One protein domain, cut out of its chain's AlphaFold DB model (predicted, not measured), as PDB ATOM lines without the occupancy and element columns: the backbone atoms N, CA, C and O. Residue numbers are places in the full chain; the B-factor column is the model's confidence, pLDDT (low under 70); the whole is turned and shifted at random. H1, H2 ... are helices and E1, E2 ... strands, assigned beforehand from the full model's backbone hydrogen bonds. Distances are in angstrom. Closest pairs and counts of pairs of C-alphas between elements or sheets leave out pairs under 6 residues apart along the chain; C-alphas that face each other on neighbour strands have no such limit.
ATOM      1  N   ASN A   9     -33.468 101.922 -15.203       82.12
ATOM      2  CA  ASN A   9     -33.891 102.141 -16.595       82.12
ATOM      3  C   ASN A   9     -34.251 100.832 -17.311       82.12
ATOM      4  O   ASN A   9     -35.177 100.805 -18.114       82.12
ATOM      5  N   LEU A  10     -33.537  99.742 -17.004       81.38
ATOM      6  CA  LEU A  10     -33.836  98.424 -17.568       81.38
ATOM      7  C   LEU A  10     -35.113  97.830 -16.969       81.38
ATOM      8  O   LEU A  10     -35.823  97.122 -17.665       81.38
ATOM      9  N   ALA A  11     -35.411  98.119 -15.699       75.88
ATOM     10  CA  ALA A  11     -36.633  97.652 -15.048       75.88
ATOM     11  C   ALA A  11     -37.872  98.409 -15.556       75.88
ATOM     12  O   ALA A  11     -38.891  97.790 -15.835       75.88
ATOM     13  N   VAL A  12     -37.760  99.729 -15.734       79.06
ATOM     14  CA  VAL A  12     -38.832 100.585 -16.269       79.06
ATOM     15  C   VAL A  12     -39.100 100.282 -17.744       79.06
ATOM     16  O   VAL A  12     -40.249 100.168 -18.152       79.06
ATOM     17  N   GLY A  13     -38.046 100.118 -18.550       78.50
ATOM     18  CA  GLY A  13     -38.174  99.833 -19.981       78.50
ATOM     19  C   GLY A  13     -38.621  98.407 -20.316       78.50
ATOM     20  O   GLY A  13     -38.909  98.133 -21.477       78.50
ATOM     21  N   ALA A  14     -38.664  97.502 -19.334       76.44
ATOM     22  CA  ALA A  14     -39.027  96.097 -19.524       76.44
ATOM     23  C   ALA A  14     -40.534  95.806 -19.371       76.44
ATOM     24  O   ALA A  14     -40.890  94.638 -19.238       76.44
ATOM     25  N   ASP A  15     -41.391  96.833 -19.378       77.19
ATOM     26  CA  ASP A  15     -42.848  96.718 -19.182       77.19
ATOM     27  C   ASP A  15     -43.205  95.873 -17.942       77.19
ATOM     28  O   ASP A  15     -43.956  94.898 -17.981       77.19
ATOM     29  N   ALA A  16     -42.542  96.178 -16.822       80.88
ATOM     30  CA  ALA A  16     -42.665  95.398 -15.601       80.88
ATOM     31  C   ALA A  16     -44.004  95.670 -14.893       80.88
ATOM     32  O   ALA A  16     -44.218  96.752 -14.352       80.88
ATOM     33  N   GLU A  17     -44.857  94.646 -14.803       85.94
ATOM     34  CA  GLU A  17     -46.130  94.706 -14.062       85.94
ATOM     35  C   GLU A  17     -45.931  94.838 -12.540       85.94
ATOM     36  O   GLU A  17     -46.765  95.404 -11.832       85.94
ATOM     37  N   GLN A  18     -44.815  94.317 -12.019       89.50
ATOM     38  CA  GLN A  18     -44.487  94.350 -10.597       89.50
ATOM     39  C   GLN A  18     -43.002  94.631 -10.376       89.50
ATOM     40  O   GLN A  18     -42.125  94.017 -10.983       89.50
ATOM     41  N   VAL A  19     -42.725  95.534  -9.443       90.62
ATOM     42  CA  VAL A  19     -41.382  95.912  -9.011       90.62
ATOM     43  C   VAL A  19     -41.175  95.453  -7.573       90.62
ATOM     44  O   VAL A  19     -42.049  95.633  -6.726       90.62
ATOM     45  N   LEU A  20     -40.000  94.881  -7.300       93.31
ATOM     46  CA  LEU A  20     -39.533  94.541  -5.957       93.31
ATOM     47  C   LEU A  20     -38.364  95.468  -5.593       93.31
ATOM     48  O   LEU A  20     -37.232  95.262  -6.034       93.31
ATOM     49  N   TYR A  21     -38.632  96.512  -4.813       91.38
ATOM     50  CA  TYR A  21     -37.601  97.413  -4.310       91.38
ATOM     51  C   TYR A  21     -36.958  96.815  -3.063       91.38
ATOM     52  O   TYR A  21     -37.650  96.465  -2.113       91.38
ATOM     53  N   VAL A  22     -35.632  96.707  -3.058       92.00
ATOM     54  CA  VAL A  22     -34.869  96.079  -1.975       92.00
ATOM     55  C   VAL A  22     -33.844  97.058  -1.426       92.00
ATOM     56  O   VAL A  22     -33.139  97.734  -2.177       92.00
ATOM     57  N   THR A  23     -33.725  97.108  -0.102       90.12
ATOM     58  CA  THR A  23     -32.728  97.908   0.613       90.12
ATOM     59  C   THR A  23     -31.953  97.031   1.588       90.12
ATOM     60  O   THR A  23     -32.518  96.160   2.248       90.12
ATOM     61  N   LEU A  24     -30.645  97.273   1.687       92.00
ATOM     62  CA  LEU A  24     -29.764  96.615   2.648       92.00
ATOM     63  C   LEU A  24     -29.014  97.675   3.450       92.00
ATOM     64  O   LEU A  24     -28.126  98.347   2.921       92.00
ATOM     65  N   ASP A  25     -29.348  97.793   4.729       92.75
ATOM     66  CA  ASP A  25     -28.641  98.661   5.662       92.75
ATOM     67  C   ASP A  25     -27.533  97.874   6.371       92.75
ATOM     68  O   ASP A  25     -27.769  97.096   7.298       92.75
ATOM     69  N   LYS A  26     -26.293  98.077   5.915       91.69
ATOM     70  CA  LYS A  26     -25.108  97.415   6.475       91.69
ATOM     71  C   LYS A  26     -24.770  97.904   7.885       91.69
ATOM     72  O   LYS A  26     -24.243  97.121   8.669       91.69
ATOM     73  N   ALA A  27     -25.060  99.166   8.204       94.25
ATOM     74  CA  ALA A  27     -24.759  99.743   9.512       94.25
ATOM     75  C   ALA A  27     -25.751  99.251  10.576       94.25
ATOM     76  O   ALA A  27     -25.368  99.036  11.723       94.25
ATOM     77  N   ALA A  28     -26.996  98.979  10.181       93.12
ATOM     78  CA  ALA A  28     -28.018  98.377  11.033       93.12
ATOM     79  C   ALA A  28     -27.952  96.835  11.067       93.12
ATOM     80  O   ALA A  28     -28.982  96.166  11.020       93.12
ATOM     81  N   GLY A  29     -26.747  96.255  11.116       95.62
ATOM     82  CA  GLY A  29     -26.573  94.801  11.217       95.62
ATOM     83  C   GLY A  29     -27.055  94.035   9.984       95.62
ATOM     84  O   GLY A  29     -27.643  92.967  10.121       95.62
ATOM     85  N   TYR A  30     -26.815  94.578   8.786       92.75
ATOM     86  CA  TYR A  30     -27.270  93.998   7.514       92.75
ATOM     87  C   TYR A  30     -28.794  93.846   7.425       92.75
ATOM     88  O   TYR A  30     -29.302  92.881   6.850       92.75
ATOM     89  N   LYS A  31     -29.542  94.809   7.972       96.88
ATOM     90  CA  LYS A  31     -31.003  94.804   7.902       96.88
ATOM     91  C   LYS A  31     -31.460  94.841   6.444       96.88
ATOM     92  O   LYS A  31     -31.192  95.799   5.719       96.88
ATOM     93  N   PHE A  32     -32.178  93.798   6.048       95.56
ATOM     94  CA  PHE A  32     -32.787  93.661   4.733       95.56
ATOM     95  C   PHE A  32     -34.250  94.104   4.789       95.56
ATOM     96  O   PHE A  32     -35.014  93.633   5.632       95.56
ATOM     97  N   THR A  33     -34.648  94.996   3.890       95.44
ATOM     98  CA  THR A  33     -36.037  95.442   3.736       95.44
ATOM     99  C   THR A  33     -36.445  95.383   2.277       95.44
ATOM    100  O   THR A  33     -35.619  95.588   1.389       95.44
ATOM    101  N   TYR A  34     -37.726  95.125   2.030       94.50
ATOM    102  CA  TYR A  34     -38.277  95.131   0.685       94.50
ATOM    103  C   TYR A  34     -39.667  95.766   0.655       94.50
ATOM    104  O   TYR A  34     -40.402  95.730   1.642       94.50
ATOM    105  N   GLU A  35     -40.020  96.322  -0.497       94.44
ATOM    106  CA  GLU A  35     -41.355  96.813  -0.823       94.44
ATOM    107  C   GLU A  35     -41.707  96.380  -2.247       94.44
ATOM    108  O   GLU A  35     -40.832  96.263  -3.106       94.44
ATOM    109  N   SER A  36     -42.985  96.109  -2.499       94.31
ATOM    110  CA  SER A  36     -43.447  95.642  -3.803       94.31
ATOM    111  C   SER A  36     -44.701  96.366  -4.257       94.31
ATOM    112  O   SER A  36     -45.595  96.615  -3.448       94.31
ATOM    113  N   GLY A  37     -44.810  96.610  -5.556       93.69
ATOM    114  CA  GLY A  37     -46.008  97.177  -6.169       93.69
ATOM    115  C   GLY A  37     -45.841  97.354  -7.672       93.69
ATOM    116  O   GLY A  37     -44.784  97.036  -8.216       93.69
ATOM    117  N   SER A  38     -46.888  97.845  -8.334       91.19
ATOM    118  CA  SER A  38     -46.794  98.225  -9.742       91.19
ATOM    119  C   SER A  38     -45.925  99.471  -9.913       91.19
ATOM    120  O   SER A  38     -45.681 100.216  -8.959       91.19
ATOM    121  N   ILE A  39     -45.465  99.711 -11.137       86.12
ATOM    122  CA  ILE A  39     -44.669 100.893 -11.471       86.12
ATOM    123  C   ILE A  39     -45.446 102.210 -11.298       86.12
ATOM    124  O   ILE A  39     -44.836 103.248 -11.026       86.12
ATOM    125  N   GLU A  40     -46.781 102.175 -11.404       85.44
ATOM    126  CA  GLU A  40     -47.637 103.345 -11.166       85.44
ATOM    127  C   GLU A  40     -47.937 103.576  -9.681       85.44
ATOM    128  O   GLU A  40     -48.481 104.622  -9.323       85.44
ATOM    129  N   ASN A  41     -47.594 102.635  -8.793       90.56
ATOM    130  CA  ASN A  41     -47.749 102.848  -7.360       90.56
ATOM    131  C   ASN A  41     -46.849 104.020  -6.924       90.56
ATOM    132  O   ASN A  41     -45.632 103.919  -7.090       90.56
ATOM    133  N   PRO A  42     -47.388 105.087  -6.303       89.38
ATOM    134  CA  PRO A  42     -46.605 106.281  -5.980       89.38
ATOM    135  C   PRO A  42     -45.353 106.002  -5.139       89.38
ATOM    136  O   PRO A  42     -44.303 106.578  -5.395       89.38
ATOM    137  N   ARG A  43     -45.421 105.061  -4.184       91.44
ATOM    138  CA  ARG A  43     -44.271 104.705  -3.334       91.44
ATOM    139  C   ARG A  43     -43.164 104.002  -4.119       91.44
ATOM    140  O   ARG A  43     -41.985 104.278  -3.917       91.44
ATOM    141  N   ILE A  44     -43.548 103.113  -5.032       91.56
ATOM    142  CA  ILE A  44     -42.613 102.414  -5.919       91.56
ATOM    143  C   ILE A  44     -42.029 103.380  -6.948       91.56
ATOM    144  O   ILE A  44     -40.824 103.353  -7.192       91.56
ATOM    145  N   ASN A  45     -42.857 104.256  -7.514       87.56
ATOM    146  CA  ASN A  45     -42.433 105.271  -8.467       87.56
ATOM    147  C   ASN A  45     -41.389 106.212  -7.850       87.56
ATOM    148  O   ASN A  45     -40.304 106.365  -8.410       87.56
ATOM    149  N   ASP A  46     -41.652 106.725  -6.646       88.88
ATOM    150  CA  ASP A  46     -40.702 107.548  -5.894       88.88
ATOM    151  C   ASP A  46     -39.391 106.803  -5.617       88.88
ATOM    152  O   ASP A  46     -38.305 107.370  -5.756       88.88
ATOM    153  N   ALA A  47     -39.456 105.516  -5.260       87.38
ATOM    154  CA  ALA A  47     -38.260 104.699  -5.068       87.38
ATOM    155  C   ALA A  47     -37.448 104.566  -6.371       87.38
ATOM    156  O   ALA A  47     -36.226 104.720  -6.351       87.38
ATOM    157  N   ILE A  48     -38.109 104.336  -7.508       85.38
ATOM    158  CA  ILE A  48     -37.477 104.258  -8.833       85.38
ATOM    159  C   ILE A  48     -36.813 105.592  -9.192       85.38
ATOM    160  O   ILE A  48     -35.629 105.603  -9.542       85.38
ATOM    161  N   VAL A  49     -37.530 106.713  -9.051       83.81
ATOM    162  CA  VAL A  49     -37.007 108.069  -9.292       83.81
ATOM    163  C   VAL A  49     -35.805 108.339  -8.396       83.81
ATOM    164  O   VAL A  49     -34.757 108.752  -8.882       83.81
ATOM    165  N   LYS A  50     -35.882 108.008  -7.105       83.75
ATOM    166  CA  LYS A  50     -34.772 108.187  -6.164       83.75
ATOM    167  C   LYS A  50     -33.529 107.383  -6.548       83.75
ATOM    168  O   LYS A  50     -32.418 107.874  -6.361       83.75
ATOM    169  N   ILE A  51     -33.670 106.168  -7.083       81.69
ATOM    170  CA  ILE A  51     -32.525 105.377  -7.572       81.69
ATOM    171  C   ILE A  51     -31.950 106.005  -8.849       81.69
ATOM    172  O   ILE A  51     -30.728 106.112  -8.983       81.69
ATOM    173  N   LEU A  52     -32.814 106.459  -9.763       79.81
ATOM    174  CA  LEU A  52     -32.413 107.166 -10.982       79.81
ATOM    175  C   LEU A  52     -31.643 108.450 -10.651       79.81
ATOM    176  O   LEU A  52     -30.563 108.685 -11.190       79.81
ATOM    177  N   GLU A  53     -32.148 109.254  -9.720       75.38
ATOM    178  CA  GLU A  53     -31.568 110.539  -9.328       75.38
ATOM    179  C   GLU A  53     -30.376 110.406  -8.383       75.38
ATOM    180  O   GLU A  53     -29.417 111.165  -8.506       75.38
ATOM    181  N   GLY A  54     -30.376 109.421  -7.481       63.88
ATOM    182  CA  GLY A  54     -29.285 109.143  -6.540       63.88
ATOM    183  C   GLY A  54     -27.962 108.788  -7.223       63.88
ATOM    184  O   GLY A  54     -26.888 108.931  -6.634       63.88
ATOM    185  N   SER A  55     -28.013 108.416  -8.502       56.81
ATOM    186  CA  SER A  55     -26.822 108.285  -9.329       56.81
ATOM    187  C   SER A  55     -26.142 109.639  -9.600       56.81
ATOM    188  O   SER A  55     -24.915 109.685  -9.599       56.81
ATOM    189  N   LYS A  56     -26.865 110.765  -9.723       54.94
ATOM    190  CA  LYS A  56     -26.270 112.097  -9.983       54.94
ATOM    191  C   LYS A  56     -25.298 112.552  -8.880       54.94
ATOM    192  O   LYS A  56     -24.160 112.866  -9.229       54.94
ATOM    193  N   PRO A  57     -25.649 112.555  -7.576       56.22
ATOM    194  CA  PRO A  57     -24.694 112.867  -6.510       56.22
ATOM    195  C   PRO A  57     -23.481 111.931  -6.506       56.22
ATOM    196  O   PRO A  57     -22.351 112.389  -6.346       56.22
ATOM    197  N   ALA A  58     -23.686 110.630  -6.745       56.59
ATOM    198  CA  ALA A  58     -22.606 109.646  -6.810       56.59
ATOM    199  C   ALA A  58     -21.683 109.852  -8.031       56.59
ATOM    200  O   ALA A  58     -20.468 109.679  -7.923       56.59
ATOM    201  N   PHE A  59     -22.231 110.271  -9.175       53.66
ATOM    202  CA  PHE A  59     -21.475 110.663 -10.367       53.66
ATOM    203  C   PHE A  59     -20.673 111.947 -10.131       53.66
ATOM    204  O   PHE A  59     -19.509 112.008 -10.518       53.66
ATOM    205  N   VAL A  60     -21.250 112.946  -9.454       59.62
ATOM    206  CA  VAL A  60     -20.547 114.188  -9.083       59.62
ATOM    207  C   VAL A  60     -19.399 113.898  -8.113       59.62
ATOM    208  O   VAL A  60     -18.287 114.362  -8.343       59.62
ATOM    209  N   GLN A  61     -19.625 113.068  -7.090       57.25
ATOM    210  CA  GLN A  61     -18.580 112.623  -6.159       57.25
ATOM    211  C   GLN A  61     -17.466 111.850  -6.876       57.25
ATOM    212  O   GLN A  61     -16.289 112.111  -6.637       57.25
ATOM    213  N   ARG A  62     -17.808 110.968  -7.829       54.69
ATOM    214  CA  ARG A  62     -16.813 110.306  -8.691       54.69
ATOM    215  C   ARG A  62     -16.027 111.301  -9.541       54.69
ATOM    216  O   ARG A  62     -14.811 111.185  -9.620       54.69
ATOM    217  N   ARG A  63     -16.682 112.292 -10.152       54.38
ATOM    218  CA  ARG A  63     -15.999 113.302 -10.977       54.38
ATOM    219  C   ARG A  63     -15.030 114.153 -10.149       54.38
ATOM    220  O   ARG A  63     -13.924 114.424 -10.605       54.38
ATOM    221  N   LEU A  64     -15.423 114.517  -8.926       62.66
ATOM    222  CA  LEU A  64     -14.581 115.245  -7.973       62.66
ATOM    223  C   LEU A  64     -13.397 114.400  -7.477       62.66
ATOM    224  O   LEU A  64     -12.285 114.913  -7.396       62.66
ATOM    225  N   ALA A  65     -13.612 113.107  -7.212       61.28
ATOM    226  CA  ALA A  65     -12.565 112.189  -6.764       61.28
ATOM    227  C   ALA A  65     -11.454 111.966  -7.807       61.28
ATOM    228  O   ALA A  65     -10.315 111.708  -7.428       61.28
ATOM    229  N   TYR A  66     -11.760 112.092  -9.103       64.75
ATOM    230  CA  TYR A  66     -10.785 111.892 -10.182       64.75
ATOM    231  C   TYR A  66     -10.188 113.185 -10.770       64.75
ATOM    232  O   TYR A  66      -9.407 113.084 -11.709       64.75
ATOM    233  N   GLN A  67     -10.521 114.380 -10.253       58.12
ATOM    234  CA  GLN A  67     -10.043 115.683 -10.772       58.12
ATOM    235  C   GLN A  67     -10.045 115.798 -12.312       58.12
ATOM    236  O   GLN A  67      -9.167 116.427 -12.904       58.12
TER     237      GLN A  67
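What this domain is: This is residues 9 to 67 of the 69 residues of an uncharacterized protein of Sinorhizobium sp. M4_45 (UniProt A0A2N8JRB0). What shape does the model make? A two-stranded hairpin, E1 and E2, and one long helix, H2, make a loose V: they come together near the link from E2 to H2 and spread apart from there, and residues 53 to 67 of the helix end and tail stick out free. The four-residue helix H1 is close to H2 near Leu 52. What is it built of, and how large is it? The 59 printed residues hold two named helices and two named strands in the order H1, E1, E2, H2, a mixed class with an antiparallel sheet of order E1 - E2. The whole is loose, with a radius of gyration of the C-alphas of 14.2 A, and flat, spanning 42 by 32 by 17 A.

Where its parts are: Where does the first element begin? H1 is residues 9 to 12, 5.2 A from first to last C-alpha, and C-alpha 9 is at (-33.891, 102.141, -16.595). Where are the strands? E1 is residues 19 to 25, 19.6 A long, starting with C-alpha 19 at (-41.382, 95.912, -9.011). E2 is residues 31 to 37, 20.7 A long. Where is the long helix? H2 is residues 42 to 65, 34.6 A long, and C-alpha 65 is at (-12.565, 112.189, -6.764).

How they stand to each other: What is near H1? H1 and H2 are close but not clearly touching, their closest C-alphas being those of Asn 9 and Leu 52, 7.7 A apart. H1 and E2 are apart. How do the strands pair? E1 and E2 are a hairpin, antiparallel at 164 degrees between their directions. N 21 and O 35 are within hydrogen-bond range at 2.8 A, and so are N 33 and O 23 at 2.9 A. How does H2 meet the strands? Its closest C-alphas to E1 are those of Ile 44 and Tyr 21, 7.3 A apart, and to E2 those of Ile 44 and Gly 37, 6.2 A apart. How complete are the helix backbones? In H2, 16 of 20 O i to N i+4 pairs are within hydrogen-bond range, while H1 is too short for such a pair.

The domain as a whole: How far does it reach? The two C-alphas farthest apart are those of Glu 17 and Gln 67, 41.9 A. Without residues 53 to 67, of which 53 to 65 belong to H2, the body has 44 residues and spans 34 by 17 by 15 A. Are there cuts or long links? The printed part has no cut; the links E1 to E2 and E2 to H2 are tight, and H1 to E1 is short. Where is confidence low? The mean pLDDT of the printed part is 80.9, and residues 54 to 67 are under 70.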